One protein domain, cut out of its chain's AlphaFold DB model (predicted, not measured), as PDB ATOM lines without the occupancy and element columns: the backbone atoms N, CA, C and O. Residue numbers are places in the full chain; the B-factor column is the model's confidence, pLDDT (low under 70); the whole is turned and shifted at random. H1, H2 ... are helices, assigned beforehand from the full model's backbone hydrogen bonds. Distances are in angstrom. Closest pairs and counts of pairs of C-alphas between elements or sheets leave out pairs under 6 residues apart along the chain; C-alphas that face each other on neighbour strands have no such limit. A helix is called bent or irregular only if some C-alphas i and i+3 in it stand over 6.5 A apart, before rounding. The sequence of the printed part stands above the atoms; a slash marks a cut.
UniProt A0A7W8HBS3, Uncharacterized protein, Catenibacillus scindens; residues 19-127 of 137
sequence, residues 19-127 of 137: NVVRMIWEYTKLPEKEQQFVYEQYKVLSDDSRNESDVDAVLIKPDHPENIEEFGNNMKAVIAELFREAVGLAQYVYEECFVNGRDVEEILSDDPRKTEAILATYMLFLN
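This is residues 19 to 127 of the 137 residues of an uncharacterized protein of Catenibacillus scindens (UniProt A0A7W8HBS3). One long helix, H4, makes a beam along most of the domain's length, with a small group of helices at each end: H1, H2 and H3 near its beginning, H5 and H6 near its other end. H1 packs on residues 71 to 78 of H4, H2 and H3 form a helical hairpin, and H6 stands steeply to H4. The printed part has 109 residues with six named helices, H1 to H6 in chain order, and no named strand: all helix. It is loose, with a radius of gyration of the C-alphas of 19.1 A, and spans 55 by 29 by 21 A.

H1, residues 19 to 29, and H2, residues 32 to 46, are close but not clearly touching. Residues 40 to 45 of H2 touch H3, residues 52 to 58, in the hairpin, at a shallow tilt of 8 degrees, opposite ways; the closest C-alphas, of Gln 41 and Val 58, are 5.4 A apart. The hub is H4, residues 65 to 99, irregular, with C-alphas 67 and 70 7.2 A apart, and with a kink of 27 degrees near residue 72. Its residues 71 to 78 touch H1 at a shallow tilt of 5 degrees, opposite ways; the closest C-alphas, of Glu 26 and Phe 71, are 5.8 A apart. H3 and H4 are apart. Residues 93 to 97 of H4 touch H5, residues 104 to 107; the closest C-alphas, of Cys 97 and Val 104, are 6.2 A apart. Residues 89 to 97 of H4 touch H6, residues 112 to 126, at a steep tilt of 69 degrees, only just short of about perpendicular; the closest C-alphas, of Ala 90 and Thr 121, are 6.1 A apart. In H1, H2, H3 and H6 every O i to N i+4 pair is within hydrogen-bond range, in H4 29 of 31; H5 is too short for such a pair.

H1 begins at C-alpha 19 (-26.757, 38.621, -32.735). H2 measures 20.5 A, H4 47.1 A and H6 21.1 A from first to last C-alpha. H6 ends at C-alpha 126 (-14.372, 50.663, -8.080).

The C-alphas farthest apart, of Asp 63 and Gly 101, are 55.0 A apart. The printed part has no cut and no long link. Residue 60 has pLDDT under 70.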
ATOM      1  N   ASN A  19     -27.671  37.825 -31.924       88.88
ATOM      2  CA  ASN A  19     -26.757  38.621 -32.735       88.88
ATOM      3  C   ASN A  19     -25.722  37.735 -33.427       88.88
ATOM      4  O   ASN A  19     -25.417  37.961 -34.596       88.88
ATOM      5  N   VAL A  20     -25.233  36.681 -32.769       88.12
ATOM      6  CA  VAL A  20     -24.323  35.709 -33.394       88.12
ATOM      7  C   VAL A  20     -25.028  34.933 -34.504       88.12
ATOM      8  O   VAL A  20     -24.482  34.806 -35.600       88.12
ATOM      9  N   VAL A  21     -26.270  34.492 -34.280       90.38
ATOM     10  CA  VAL A  21     -27.089  33.851 -35.327       90.38
ATOM     11  C   VAL A  21     -27.277  34.786 -36.524       90.38
ATOM     12  O   VAL A  21     -27.099  34.371 -37.671       90.38
ATOM     13  N   ARG A  22     -27.580  36.065 -36.271       89.81
ATOM     14  CA  ARG A  22     -27.709  37.090 -37.312       89.81
ATOM     15  C   ARG A  22     -26.406  37.272 -38.092       89.81
ATOM     16  O   ARG A  22     -26.454  37.328 -39.316       89.81
ATOM     17  N   MET A  23     -25.252  37.315 -37.426       89.19
ATOM     18  CA  MET A  23     -23.951  37.418 -38.099       89.19
ATOM     19  C   MET A  23     -23.669  36.208 -39.001       89.19
ATOM     20  O   MET A  23     -23.249  36.390 -40.143       89.19
ATOM     21  N   ILE A  24     -23.956  34.985 -38.534       89.75
ATOM     22  CA  ILE A  24     -23.816  33.762 -39.343       89.75
ATOM     23  C   ILE A  24     -24.732  33.834 -40.570       89.75
ATOM     24  O   ILE A  24     -24.295  33.560 -41.687       89.75
ATOM     25  N   TRP A  25     -25.988  34.244 -40.387       90.44
ATOM     26  CA  TRP A  25     -26.938  34.408 -41.485       90.44
ATOM     27  C   TRP A  25     -26.429  35.390 -42.546       90.44
ATOM     28  O   TRP A  25     -26.393  35.044 -43.726       90.44
ATOM     29  N   GLU A  26     -25.977  36.578 -42.145       90.81
ATOM     30  CA  GLU A  26     -25.436  37.568 -43.083       90.81
ATOM     31  C   GLU A  26     -24.170  37.070 -43.789       90.81
ATOM     32  O   GLU A  26     -24.027  37.257 -44.996       90.81
ATOM     33  N   TYR A  27     -23.291  36.361 -43.077       90.69
ATOM     34  CA  TYR A  27     -22.107  35.740 -43.664       90.69
ATOM     35  C   TYR A  27     -22.470  34.709 -44.746       90.69
ATOM     36  O   TYR A  27     -21.888  34.720 -45.828       90.69
ATOM     37  N   THR A  28     -23.483  33.861 -44.517       89.75
ATOM     38  CA  THR A  28     -23.893  32.829 -45.495       89.75
ATOM     39  C   THR A  28     -24.490  33.378 -46.793       89.75
ATOM     40  O   THR A  28     -24.572  32.646 -47.780       89.75
ATOM     41  N   LYS A  29     -24.901  34.653 -46.822       89.25
ATOM     42  CA  LYS A  29     -25.381  35.316 -48.045       89.25
ATOM     43  C   LYS A  29     -24.247  35.753 -48.971       89.25
ATOM     44  O   LYS A  29     -24.499  35.969 -50.156       89.25
ATOM     45  N   LEU A  30     -23.032  35.911 -48.441       90.50
ATOM     46  CA  LEU A  30     -21.873  36.326 -49.226       90.50
ATOM     47  C   LEU A  30     -21.527  35.255 -50.272       90.50
ATOM     48  O   LEU A  30     -21.699  34.062 -49.999       90.50
ATOM     49  N   PRO A  31     -21.005  35.631 -51.451       90.25
ATOM     50  CA  PRO A  31     -20.426  34.650 -52.360       90.25
ATOM     51  C   PRO A  31     -19.187  33.983 -51.732       90.25
ATOM     52  O   PRO A  31     -18.543  34.531 -50.842       90.25
ATOM     53  N   GLU A  32     -18.852  32.772 -52.187       90.31
ATOM     54  CA  GLU A  32     -17.821  31.914 -51.569       90.31
ATOM     55  C   GLU A  32     -16.446  32.594 -51.457       90.31
ATOM     56  O   GLU A  32     -15.738  32.433 -50.463       90.31
ATOM     57  N   LYS A  33     -16.083  33.414 -52.450       89.50
ATOM     58  CA  LYS A  33     -14.821  34.160 -52.453       89.50
ATOM     59  C   LYS A  33     -14.782  35.201 -51.328       89.50
ATOM     60  O   LYS A  33     -13.780  35.313 -50.628       89.50
ATOM     61  N   GLU A  34     -15.868  35.942 -51.142       90.19
ATOM     62  CA  GLU A  34     -16.025  36.941 -50.087       90.19
ATOM     63  C   GLU A  34     -16.160  36.294 -48.706       90.19
ATOM     64  O   GLU A  34     -15.613  36.821 -47.742       90.19
ATOM     65  N   GLN A  35     -16.810  35.129 -48.606       91.19
ATOM     66  CA  GLN A  35     -16.819  34.327 -47.378       91.19
ATOM     67  C   GLN A  35     -15.391  33.969 -46.953       91.19
ATOM     68  O   GLN A  35     -14.987  34.286 -45.834       91.19
ATOM     69  N   GLN A  36     -14.596  33.389 -47.859       90.44
ATOM     70  CA  GLN A  36     -13.201  33.046 -47.571       90.44
ATOM     71  C   GLN A  36     -12.392  34.281 -47.167       90.44
ATOM     72  O   GLN A  36     -11.623  34.229 -46.212       90.44
ATOM     73  N   PHE A  37     -12.586  35.400 -47.868       89.00
ATOM     74  CA  PHE A  37     -11.929  36.661 -47.550       89.00
ATOM     75  C   PHE A  37     -12.246  37.130 -46.118       89.00
ATOM     76  O   PHE A  37     -11.326  37.363 -45.338       89.00
ATOM     77  N   VAL A  38     -13.529  37.201 -45.742       88.75
ATOM     78  CA  VAL A  38     -13.955  37.597 -44.387       88.75
ATOM     79  C   VAL A  38     -13.435  36.615 -43.332       88.75
ATOM     80  O   VAL A  38     -13.016  37.032 -42.252       88.75
ATOM     81  N   TYR A  39     -13.413  35.317 -43.635       89.62
ATOM     82  CA  TYR A  39     -12.912  34.299 -42.717       89.62
ATOM     83  C   TYR A  39     -11.403  34.416 -42.457       89.62
ATOM     84  O   TYR A  39     -10.972  34.295 -41.310       89.62
ATOM     85  N   GLU A  40     -10.593  34.696 -43.481       88.31
ATOM     86  CA  GLU A  40      -9.154  34.924 -43.294       88.31
ATOM     87  C   GLU A  40      -8.879  36.194 -42.476       88.31
ATOM     88  O   GLU A  40      -8.018  36.178 -41.596       88.31
ATOM     89  N   GLN A  41      -9.661  37.265 -42.680       87.38
ATOM     90  CA  GLN A  41      -9.592  38.444 -41.808       87.38
ATOM     91  C   GLN A  41      -9.936  38.078 -40.358       87.38
ATOM     92  O   GLN A  41      -9.205  38.441 -39.439       87.38
ATOM     93  N   TYR A  42     -11.022  37.328 -40.145       87.38
ATOM     94  CA  TYR A  42     -11.431  36.887 -38.813       87.38
ATOM     95  C   TYR A  42     -10.339  36.075 -38.117       87.38
ATOM     96  O   TYR A  42     -10.045  36.361 -36.963       87.38
ATOM     97  N   LYS A  43      -9.700  35.117 -38.798       88.19
ATOM     98  CA  LYS A  43      -8.638  34.283 -38.210       88.19
ATOM     99  C   LYS A  43      -7.521  35.118 -37.603       88.19
ATOM    100  O   LYS A  43      -7.186  34.918 -36.440       88.19
ATOM    101  N   VAL A  44      -7.007  36.083 -38.361       87.31
ATOM    102  CA  VAL A  44      -5.958  36.991 -37.880       87.31
ATOM    103  C   VAL A  44      -6.480  37.875 -36.750       87.31
ATOM    104  O   VAL A  44      -5.792  38.092 -35.758       87.31
ATOM    105  N   LEU A  45      -7.722  38.356 -36.854       84.94
ATOM    106  CA  LEU A  45      -8.323  39.197 -35.823       84.94
ATOM    107  C   LEU A  45      -8.758  38.432 -34.558       84.94
ATOM    108  O   LEU A  45      -9.029  39.057 -33.534       84.94
ATOM    109  N   SER A  46      -8.857  37.112 -34.612       84.94
ATOM    110  CA  SER A  46      -9.202  36.264 -33.469       84.94
ATOM    111  C   SER A  46      -7.975  35.727 -32.734       84.94
ATOM    112  O   SER A  46      -8.123  35.124 -31.677       84.94
ATOM    113  N   ASP A  47      -6.777  35.916 -33.292       87.94
ATOM    114  CA  ASP A  47      -5.533  35.446 -32.694       87.94
ATOM    115  C   ASP A  47      -5.063  36.415 -31.598       87.94
ATOM    116  O   ASP A  47      -4.694  37.555 -31.878       87.94
ATOM    117  N   ASP A  48      -5.045  35.962 -30.343       84.94
ATOM    118  CA  ASP A  48      -4.571  36.751 -29.197       84.94
ATOM    119  C   ASP A  48      -3.066  37.072 -29.267       84.94
ATOM    120  O   ASP A  48      -2.590  37.967 -28.567       84.94
ATOM    121  N   SER A  49      -2.305  36.363 -30.110       87.19
ATOM    122  CA  SER A  49      -0.871  36.581 -30.331       87.19
ATOM    123  C   SER A  49      -0.554  37.542 -31.483       87.19
ATOM    124  O   SER A  49       0.619  37.846 -31.718       87.19
ATOM    125  N   ARG A  50      -1.584  38.048 -32.177       87.25
ATOM    126  CA  ARG A  50      -1.437  38.990 -33.295       87.25
ATOM    127  C   ARG A  50      -0.700  40.262 -32.879       87.25
ATOM    128  O   ARG A  50      -0.903  40.802 -31.790       87.25
ATOM    129  N   ASN A  51       0.101  40.792 -33.790       87.38
ATOM    130  CA  ASN A  51       0.705  42.116 -33.674       87.38
ATOM    131  C   ASN A  51       0.023  43.120 -34.629       87.38
ATOM    132  O   ASN A  51      -0.800  42.751 -35.464       87.38
ATOM    133  N   GLU A  52       0.365  44.407 -34.517       82.50
ATOM    134  CA  GLU A  52      -0.213  45.463 -35.368       82.50
ATOM    135  C   GLU A  52       0.018  45.216 -36.868       82.50
ATOM    136  O   GLU A  52      -0.877  45.463 -37.674       82.50
ATOM    137  N   SER A  53       1.172  44.658 -37.253       82.06
ATOM    138  CA  SER A  53       1.468  44.372 -38.662       82.06
ATOM    139  C   SER A  53       0.620  43.233 -39.237       82.06
ATOM    140  O   SER A  53       0.291  43.263 -40.423       82.06
ATOM    141  N   ASP A  54       0.200  42.277 -38.402       79.81
ATOM    142  CA  ASP A  54      -0.741  41.229 -38.804       79.81
ATOM    143  C   ASP A  54      -2.127  41.831 -39.082       79.81
ATOM    144  O   ASP A  54      -2.777  41.478 -40.066       79.81
ATOM    145  N   VAL A  55      -2.560  42.794 -38.254       79.44
ATOM    146  CA  VAL A  55      -3.825  43.523 -38.448       79.44
ATOM    147  C   VAL A  55      -3.784  44.340 -39.739       79.44
ATOM    148  O   VAL A  55      -4.705  44.247 -40.551       79.44
ATOM    149  N   ASP A  56      -2.702  45.080 -39.982       80.12
ATOM    150  CA  ASP A  56      -2.531  45.863 -41.209       80.12
ATOM    151  C   ASP A  56      -2.540  44.985 -42.469       80.12
ATOM    152  O   ASP A  56      -3.104  45.373 -43.497       80.12
ATOM    153  N   ALA A  57      -1.981  43.773 -42.388       75.12
ATOM    154  CA  ALA A  57      -1.964  42.817 -43.491       75.12
ATOM    155  C   ALA A  57      -3.365  42.319 -43.887       75.12
ATOM    156  O   ALA A  57      -3.571  41.950 -45.044       75.12
ATOM    157  N   VAL A  58      -4.339  42.333 -42.969       76.88
ATOM    158  CA  VAL A  58      -5.721  41.912 -43.248       76.88
ATOM    159  C   VAL A  58      -6.684  43.063 -43.525       76.88
ATOM    160  O   VAL A  58      -7.803  42.809 -43.954       76.88
ATOM    161  N   LEU A  59      -6.268  44.328 -43.400       70.12
ATOM    162  CA  LEU A  59      -7.074  45.506 -43.776       70.12
ATOM    163  C   LEU A  59      -7.182  45.739 -45.301       70.12
ATOM    164  O   LEU A  59      -7.665  46.785 -45.748       70.12
ATOM    165  N   ILE A  60      -6.747  44.775 -46.117       68.06
ATOM    166  CA  ILE A  60      -6.850  44.815 -47.580       68.06
ATOM    167  C   ILE A  60      -8.319  44.985 -47.983       68.06
ATOM    168  O   ILE A  60      -9.213  44.384 -47.398       68.06
ATOM    169  N   LYS A  61      -8.594  45.827 -48.984       71.00
ATOM    170  CA  LYS A  61      -9.958  45.995 -49.499       71.00
ATOM    171  C   LYS A  61     -10.359  44.764 -50.318       71.00
ATOM    172  O   LYS A  61      -9.544  44.306 -51.115       71.00
ATOM    173  N   PRO A  62     -11.594  44.258 -50.173       72.75
ATOM    174  CA  PRO A  62     -12.085  43.180 -51.021       72.75
ATOM    175  C   PRO A  62     -12.079  43.601 -52.494       72.75
ATOM    176  O   PRO A  62     -12.300  44.772 -52.808       72.75
ATOM    177  N   ASP A  63     -11.885  42.633 -53.392       75.62
ATOM    178  CA  ASP A  63     -11.920  42.858 -54.846       75.62
ATOM    179  C   ASP A  63     -13.269  43.438 -55.312       75.62
ATOM    180  O   ASP A  63     -13.317  44.207 -56.272       75.62
ATOM    181  N   HIS A  64     -14.346  43.081 -54.603       81.19
ATOM    182  CA  HIS A  64     -15.725  43.509 -54.838       81.19
ATOM    183  C   HIS A  64     -16.331  44.075 -53.543       81.19
ATOM    184  O   HIS A  64     -17.040  43.364 -52.825       81.19
ATOM    185  N   PRO A  65     -16.029  45.335 -53.177       80.94
ATOM    186  CA  PRO A  65     -16.547  45.943 -51.951       80.94
ATOM    187  C   PRO A  65     -18.078  46.002 -51.900       80.94
ATOM    188  O   PRO A  65     -18.649  45.892 -50.818       80.94
ATOM    189  N   GLU A  66     -18.737  46.098 -53.053       85.12
ATOM    190  CA  GLU A  66     -20.193  46.055 -53.190       85.12
ATOM    191  C   GLU A  66     -20.810  44.754 -52.655       85.12
ATOM    192  O   GLU A  66     -21.911  44.777 -52.110       85.12
ATOM    193  N   ASN A  67     -20.088  43.629 -52.736       84.75
ATOM    194  CA  ASN A  67     -20.582  42.330 -52.268       84.75
ATOM    195  C   ASN A  67     -20.552  42.208 -50.738       84.75
ATOM    196  O   ASN A  67     -21.239  41.355 -50.180       84.75
ATOM    197  N   ILE A  68     -19.757  43.040 -50.056       84.62
ATOM    198  CA  ILE A  68     -19.549  42.995 -48.599       84.62
ATOM    199  C   ILE A  68     -20.193  44.203 -47.904       84.62
ATOM    200  O   ILE A  68     -20.334  44.210 -46.684       84.62
ATOM    201  N   GLU A  69     -20.638  45.219 -48.645       88.50
ATOM    202  CA  GLU A  69     -21.216  46.439 -48.073       88.50
ATOM    203  C   GLU A  69     -22.410  46.152 -47.149       88.50
ATOM    204  O   GLU A  69     -22.439  46.626 -46.010       88.50
ATOM    205  N   GLU A  70     -23.368  45.336 -47.600       88.88
ATOM    206  CA  GLU A  70     -24.544  44.965 -46.799       88.88
ATOM    207  C   GLU A  70     -24.140  44.182 -45.541       88.88
ATOM    208  O   GLU A  70     -24.590  44.506 -44.440       88.88
ATOM    209  N   PHE A  71     -23.221  43.221 -45.681       89.62
ATOM    210  CA  PHE A  71     -22.654  42.483 -44.553       89.62
ATOM    211  C   PHE A  71     -22.006  43.437 -43.540       89.62
ATOM    212  O   PHE A  71     -22.350  43.416 -42.361       89.62
ATOM    213  N   GLY A  72     -21.137  44.342 -43.995       88.56
ATOM    214  CA  GLY A  72     -20.466  45.321 -43.143       88.56
ATOM    215  C   GLY A  72     -21.436  46.272 -42.439       88.56
ATOM    216  O   GLY A  72     -21.238  46.601 -41.269       88.56
ATOM    217  N   ASN A  73     -22.509  46.693 -43.109       91.44
ATOM    218  CA  ASN A  73     -23.548  47.527 -42.502       91.44
ATOM    219  C   ASN A  73     -24.341  46.764 -41.432       91.44
ATOM    220  O   ASN A  73     -24.587  47.308 -40.353       91.44
ATOM    221  N   ASN A  74     -24.671  45.495 -41.678       91.00
ATOM    222  CA  ASN A  74     -25.331  44.641 -40.693       91.00
ATOM    223  C   ASN A  74     -24.433  44.357 -39.479       91.00
ATOM    224  O   ASN A  74     -24.903  44.440 -38.344       91.00
ATOM    225  N   MET A  75     -23.135  44.125 -39.694       89.81
ATOM    226  CA  MET A  75     -22.149  43.973 -38.618       89.81
ATOM    227  C   MET A  75     -22.045  45.239 -37.760       89.81
ATOM    228  O   MET A  75     -22.090  45.163 -36.535       89.81
ATOM    229  N   LYS A  76     -21.971  46.424 -38.384       91.06
ATOM    230  CA  LYS A  76     -21.967  47.707 -37.658       91.06
ATOM    231  C   LYS A  76     -23.231  47.896 -36.822       91.06
ATOM    232  O   LYS A  76     -23.139  48.418 -35.717       91.06
ATOM    233  N   ALA A  77     -24.390  47.481 -37.335       92.75
ATOM    234  CA  ALA A  77     -25.648  47.568 -36.598       92.75
ATOM    235  C   ALA A  77     -25.636  46.677 -35.347       92.75
ATOM    236  O   ALA A  77     -25.987  47.159 -34.273       92.75
ATOM    237  N   VAL A  78     -25.170  45.429 -35.473       91.88
ATOM    238  CA  VAL A  78     -24.997  44.504 -34.340       91.88
ATOM    239  C   VAL A  78     -24.021  45.074 -33.310       91.88
ATOM    240  O   VAL A  78     -24.332  45.134 -32.126       91.88
ATOM    241  N   ILE A  79     -22.864  45.574 -33.751       90.75
ATOM    242  CA  ILE A  79     -21.874  46.192 -32.859       90.75
ATOM    243  C   ILE A  79     -22.483  47.396 -32.126       90.75
ATOM    244  O   ILE A  79     -22.342  47.515 -30.913       90.75
ATOM    245  N   ALA A  80     -23.196  48.275 -32.833       93.19
ATOM    246  CA  ALA A  80     -23.839  49.438 -32.228       93.19
ATOM    247  C   ALA A  80     -24.914  49.058 -31.194       93.19
ATOM    248  O   ALA A  80     -25.116  49.790 -30.226       93.19
ATOM    249  N   GLU A  81     -25.608  47.939 -31.394       92.38
ATOM    250  CA  GLU A  81     -26.566  47.385 -30.437       92.38
ATOM    251  C   GLU A  81     -25.868  46.874 -29.174       92.38
ATOM    252  O   GLU A  81     -26.204  47.341 -28.086       92.38
ATOM    253  N   LEU A  82     -24.810  46.070 -29.319       91.31
ATOM    254  CA  LEU A  82     -23.983  45.601 -28.199       91.31
ATOM    255  C   LEU A  82     -23.394  46.765 -27.385       91.31
ATOM    256  O   LEU A  82     -23.430  46.752 -26.157       91.31
ATOM    257  N   PHE A  83     -22.893  47.809 -28.055       93.62
ATOM    258  CA  PHE A  83     -22.400  49.012 -27.374       93.62
ATOM    259  C   PHE A  83     -23.506  49.729 -26.602       93.62
ATOM    260  O   PHE A  83     -23.272  50.186 -25.485       93.62
ATOM    261  N   ARG A  84     -24.708  49.841 -27.175       94.56
ATOM    262  CA  ARG A  84     -25.842  50.483 -26.501       94.56
ATOM    263  C   ARG A  84     -26.250  49.712 -25.250       94.56
ATOM    264  O   ARG A  84     -26.516  50.337 -24.229       94.56
ATOM    265  N   GLU A  85     -26.274  48.385 -25.323       92.38
ATOM    266  CA  GLU A  85     -26.564  47.519 -24.179       92.38
ATOM    267  C   GLU A  85     -25.492  47.638 -23.092       92.38
ATOM    268  O   GLU A  85     -25.824  47.856 -21.930       92.38
ATOM    269  N   ALA A  86     -24.211  47.587 -23.469       93.06
ATOM    270  CA  ALA A  86     -23.098  47.728 -22.533       93.06
ATOM    271  C   ALA A  86     -23.091  49.100 -21.838       93.06
ATOM    272  O   ALA A  86     -22.933  49.183 -20.620       93.06
ATOM    273  N   VAL A  87     -23.309  50.184 -22.590       95.62
ATOM    274  CA  VAL A  87     -23.405  51.543 -22.031       95.62
ATOM    275  C   VAL A  87     -24.640  51.683 -21.146       95.62
ATOM    276  O   VAL A  87     -24.546  52.275 -20.076       95.62
ATOM    277  N   GLY A  88     -25.778  51.117 -21.552       96.69
ATOM    278  CA  GLY A  88     -26.995  51.111 -20.741       96.69
ATOM    279  C   GLY A  88     -26.799  50.388 -19.408       96.69
ATOM    280  O   GLY A  88     -27.197  50.905 -18.367       96.69
ATOM    281  N   LEU A  89     -26.120  49.237 -19.421       96.44
ATOM    282  CA  LEU A  89     -25.754  48.510 -18.208       96.44
ATOM    283  C   LEU A  89     -24.820  49.338 -17.316       96.44
ATOM    284  O   LEU A  89     -25.063  49.449 -16.116       96.44
ATOM    285  N   ALA A  90     -23.782  49.945 -17.893       96.75
ATOM    286  CA  ALA A  90     -22.854  50.792 -17.151       96.75
ATOM    287  C   ALA A  90     -23.547  52.002 -16.523       96.75
ATOM    288  O   ALA A  90     -23.306  52.298 -15.355       96.75
ATOM    289  N   GLN A  91     -24.447  52.656 -17.261       97.38
ATOM    290  CA  GLN A  91     -25.263  53.746 -16.736       97.38
ATOM    291  C   GLN A  91     -26.134  53.271 -15.570       97.38
ATOM    292  O   GLN A  91     -26.130  53.913 -14.526       97.38
ATOM    293  N   TYR A  92     -26.843  52.150 -15.728       97.44
ATOM    294  CA  TYR A  92     -27.707  51.600 -14.686       97.44
ATOM    295  C   TYR A  92     -26.931  51.290 -13.398       97.44
ATOM    296  O   TYR A  92     -27.317  51.738 -12.323       97.44
ATOM    297  N   VAL A  93     -25.800  50.584 -13.504       97.19
ATOM    298  CA  VAL A  93     -24.951  50.262 -12.343       97.19
ATOM    299  C   VAL A  93     -24.402  51.530 -11.692       97.19
ATOM    300  O   VAL A  93     -24.356  51.627 -10.466       97.19
ATOM    301  N   TYR A  94     -23.990  52.510 -12.499       96.44
ATOM    302  CA  TYR A  94     -23.486  53.777 -11.986       96.44
ATOM    303  C   TYR A  94     -24.561  54.548 -11.208       96.44
ATOM    304  O   TYR A  94     -24.333  54.967 -10.074       96.44
ATOM    305  N   GLU A  95     -25.743  54.711 -11.798       97.62
ATOM    306  CA  GLU A  95     -26.857  55.439 -11.193       97.62
ATOM    307  C   GLU A  95     -27.319  54.769  -9.894       97.62
ATOM    308  O   GLU A  95     -27.393  55.422  -8.855       97.62
ATOM    309  N   GLU A  96     -27.531  53.455  -9.898       97.69
ATOM    310  CA  GLU A  96     -28.053  52.768  -8.717       97.69
ATOM    311  C   GLU A  96     -27.034  52.677  -7.574       97.69
ATOM    312  O   GLU A  96     -27.370  52.987  -6.429       97.69
ATOM    313  N   CYS A  97     -25.786  52.298  -7.862       96.62
ATOM    314  CA  CYS A  97     -24.799  52.066  -6.806       96.62
ATOM    315  C   CYS A  97     -24.069  53.344  -6.369       96.62
ATOM    316  O   CYS A  97     -23.752  53.496  -5.193       96.62
ATOM    317  N   PHE A  98     -23.780  54.269  -7.291       94.94
ATOM    318  CA  PHE A  98     -22.909  55.421  -7.011       94.94
ATOM    319  C   PHE A  98     -23.663  56.745  -6.878       94.94
ATOM    320  O   PHE A  98     -23.196  57.621  -6.153       94.94
ATOM    321  N   VAL A  99     -24.821  56.902  -7.532       95.88
ATOM    322  CA  VAL A  99     -25.674  58.094  -7.366       95.88
ATOM    323  C   VAL A  99     -26.725  57.861  -6.279       95.88
ATOM    324  O   VAL A  99     -26.850  58.674  -5.364       95.88
ATOM    325  N   ASN A 100     -27.444  56.739  -6.346       96.06
ATOM    326  CA  ASN A 100     -28.525  56.404  -5.414       96.06
ATOM    327  C   ASN A 100     -28.033  55.677  -4.149       96.06
ATOM    328  O   ASN A 100     -28.764  55.624  -3.160       96.06
ATOM    329  N   GLY A 101     -26.799  55.157  -4.152       94.44
ATOM    330  CA  GLY A 101     -26.157  54.552  -2.982       94.44
ATOM    331  C   GLY A 101     -26.714  53.185  -2.577       94.44
ATOM    332  O   GLY A 101     -26.634  52.837  -1.401       94.44
ATOM    333  N   ARG A 102     -27.313  52.440  -3.515       97.06
ATOM    334  CA  ARG A 102     -27.780  51.063  -3.284       97.06
ATOM    335  C   ARG A 102     -26.607  50.089  -3.242       97.06
ATOM    336  O   ARG A 102     -25.613  50.284  -3.944       97.06
ATOM    337  N   ASP A 103     -26.748  49.014  -2.473       96.19
ATOM    338  CA  ASP A 103     -25.758  47.938  -2.472       96.19
ATOM    339  C   ASP A 103     -25.857  47.140  -3.785       96.19
ATOM    340  O   ASP A 103     -26.947  46.915  -4.322       96.19
ATOM    341  N   VAL A 104     -24.716  46.693  -4.325       96.44
ATOM    342  CA  VAL A 104     -24.685  45.989  -5.622       96.44
ATOM    343  C   VAL A 104     -25.496  44.691  -5.581       96.44
ATOM    344  O   VAL A 104     -26.122  44.318  -6.571       96.44
ATOM    345  N   GLU A 105     -25.553  44.036  -4.420       97.00
ATOM    346  CA  GLU A 105     -26.352  42.840  -4.160       97.00
ATOM    347  C   GLU A 105     -27.856  43.075  -4.373       97.00
ATOM    348  O   GLU A 105     -28.575  42.144  -4.734       97.00
ATOM    349  N   GLU A 106     -28.339  44.311  -4.200       96.81
ATOM    350  CA  GLU A 106     -29.755  44.667  -4.347       96.81
ATOM    351  C   GLU A 106     -30.190  44.863  -5.804       96.81
ATOM    352  O   GLU A 106     -31.392  44.914  -6.084       96.81
ATOM    353  N   ILE A 107     -29.243  45.022  -6.734       96.38
ATOM    354  CA  ILE A 107     -29.527  45.242  -8.161       96.38
ATOM    355  C   ILE A 107     -29.235  44.019  -9.031       96.38
ATOM    356  O   ILE A 107     -29.407  44.091 -10.250       96.38
ATOM    357  N   LEU A 108     -28.789  42.914  -8.426       96.81
ATOM    358  CA  LEU A 108     -28.500  41.672  -9.136       96.81
ATOM    359  C   LEU A 108     -29.756  41.081  -9.788       96.81
ATOM    360  O   LEU A 108     -30.891  41.338  -9.392       96.81
ATOM    361  N   SER A 109     -29.525  40.270 -10.815       93.81
ATOM    362  CA  SER A 109     -30.563  39.649 -11.637       93.81
ATOM    363  C   SER A 109     -30.598  38.137 -11.411       93.81
ATOM    364  O   SER A 109     -29.560  37.506 -11.225       93.81
ATOM    365  N   ASP A 110     -31.774  37.525 -11.548       93.19
ATOM    366  CA  ASP A 110     -31.920  36.064 -11.475       93.19
ATOM    367  C   ASP A 110     -31.196  35.330 -12.625       93.19
ATOM    368  O   ASP A 110     -30.825  34.168 -12.482       93.19
ATOM    369  N   ASP A 111     -30.964  35.998 -13.767       91.81
ATOM    370  CA  ASP A 111     -30.091  35.485 -14.838       91.81
ATOM    371  C   ASP A 111     -28.606  35.584 -14.417       91.81
ATOM    372  O   ASP A 111     -28.107  36.708 -14.244       91.81
ATOM    373  N   PRO A 112     -27.874  34.452 -14.313       91.12
ATOM    374  CA  PRO A 112     -26.466  34.438 -13.918       91.12
ATOM    375  C   PRO A 112     -25.565  35.316 -14.791       91.12
ATOM    376  O   PRO A 112     -24.662  35.967 -14.270       91.12
ATOM    377  N   ARG A 113     -25.830  35.395 -16.103       87.69
ATOM    378  CA  ARG A 113     -25.024  36.188 -17.049       87.69
ATOM    379  C   ARG A 113     -25.172  37.680 -16.782       87.69
ATOM    380  O   ARG A 113     -24.199  38.427 -16.823       87.69
ATOM    381  N   LYS A 114     -26.395  38.122 -16.473       91.50
ATOM    382  CA  LYS A 114     -26.662  39.523 -16.118       91.50
ATOM    383  C   LYS A 114     -26.026  39.875 -14.779       91.50
ATOM    384  O   LYS A 114     -25.451  40.948 -14.658       91.50
ATOM    385  N   THR A 115     -26.088  38.968 -13.806       95.94
ATOM    386  CA  THR A 115     -25.413  39.143 -12.514       95.94
ATOM    387  C   THR A 115     -23.903  39.286 -12.677       95.94
ATOM    388  O   THR A 115     -23.326  40.227 -12.139       95.94
ATOM    389  N   GLU A 116     -23.268  38.429 -13.476       95.12
ATOM    390  CA  GLU A 116     -21.840  38.550 -13.785       95.12
ATOM    391  C   GLU A 116     -21.510  39.896 -14.448       95.12
ATOM    392  O   GLU A 116     -20.587  40.587 -14.018       95.12
ATOM    393  N   ALA A 117     -22.307  40.319 -15.434       95.00
ATOM    394  CA  ALA A 117     -22.105  41.587 -16.130       95.00
ATOM    395  C   ALA A 117     -22.279  42.811 -15.207       95.00
ATOM    396  O   ALA A 117     -21.490  43.759 -15.285       95.00
ATOM    397  N   ILE A 118     -23.272  42.792 -14.311       97.31
ATOM    398  CA  ILE A 118     -23.492  43.836 -13.298       97.31
ATOM    399  C   ILE A 118     -22.286  43.922 -12.362       97.31
ATOM    400  O   ILE A 118     -21.728  45.004 -12.176       97.31
ATOM    401  N   LEU A 119     -21.846  42.784 -11.815       96.88
ATOM    402  CA  LEU A 119     -20.717  42.723 -10.889       96.88
ATOM    403  C   LEU A 119     -19.414  43.185 -11.544       96.88
ATOM    404  O   LEU A 119     -18.699  44.001 -10.965       96.88
ATOM    405  N   ALA A 120     -19.118  42.720 -12.759       95.94
ATOM    406  CA  ALA A 120     -17.940  43.149 -13.506       95.94
ATOM    407  C   ALA A 120     -17.947  44.668 -13.737       95.94
ATOM    408  O   ALA A 120     -16.941  45.342 -13.521       95.94
ATOM    409  N   THR A 121     -19.102  45.221 -14.112       95.94
ATOM    410  CA  THR A 121     -19.265  46.660 -14.354       95.94
ATOM    411  C   THR A 121     -19.112  47.478 -13.073       95.94
ATOM    412  O   THR A 121     -18.422  48.495 -13.059       95.94
ATOM    413  N   TYR A 122     -19.680  47.003 -11.965       96.06
ATOM    414  CA  TYR A 122     -19.490  47.608 -10.649       96.06
ATOM    415  C   TYR A 122     -18.007  47.619 -10.243       96.06
ATOM    416  O   TYR A 122     -17.474  48.657  -9.846       96.06
ATOM    417  N   MET A 123     -17.301  46.497 -10.427       95.25
ATOM    418  CA  MET A 123     -15.860  46.405 -10.166       95.25
ATOM    419  C   MET A 123     -15.035  47.355 -11.046       95.25
ATOM    420  O   MET A 123     -14.054  47.919 -10.557       95.25
ATOM    421  N   LEU A 124     -15.425  47.575 -12.308       93.06
ATOM    422  CA  LEU A 124     -14.772  48.556 -13.185       93.06
ATOM    423  C   LEU A 124     -14.828  49.971 -12.596       93.06
ATOM    424  O   LEU A 124     -13.819  50.674 -12.626       93.06
ATOM    425  N   PHE A 125     -15.961  50.375 -12.015       91.88
ATOM    426  CA  PHE A 125     -16.096  51.686 -11.369       91.88
ATOM    427  C   PHE A 125     -15.331  51.794 -10.044       91.88
ATOM    428  O   PHE A 125     -14.835  52.869  -9.708       91.88
ATOM    429  N   LEU A 126     -15.177  50.691  -9.307       89.12
ATOM    430  CA  LEU A 126     -14.372  50.663  -8.080       89.12
ATOM    431  C   LEU A 126     -12.860  50.723  -8.339       89.12
ATOM    432  O   LEU A 126     -12.090  51.093  -7.443       89.12
ATOM    433  N   ASN A 127     -12.410  50.345  -9.539       84.25
ATOM    434  CA  ASN A 127     -10.993  50.289  -9.867       84.25
ATOM    435  C   ASN A 127     -10.431  51.716 -10.053       84.25
ATOM    436  O   ASN A 127     -10.508  52.331 -11.113       84.25
TER     437      ASN A 127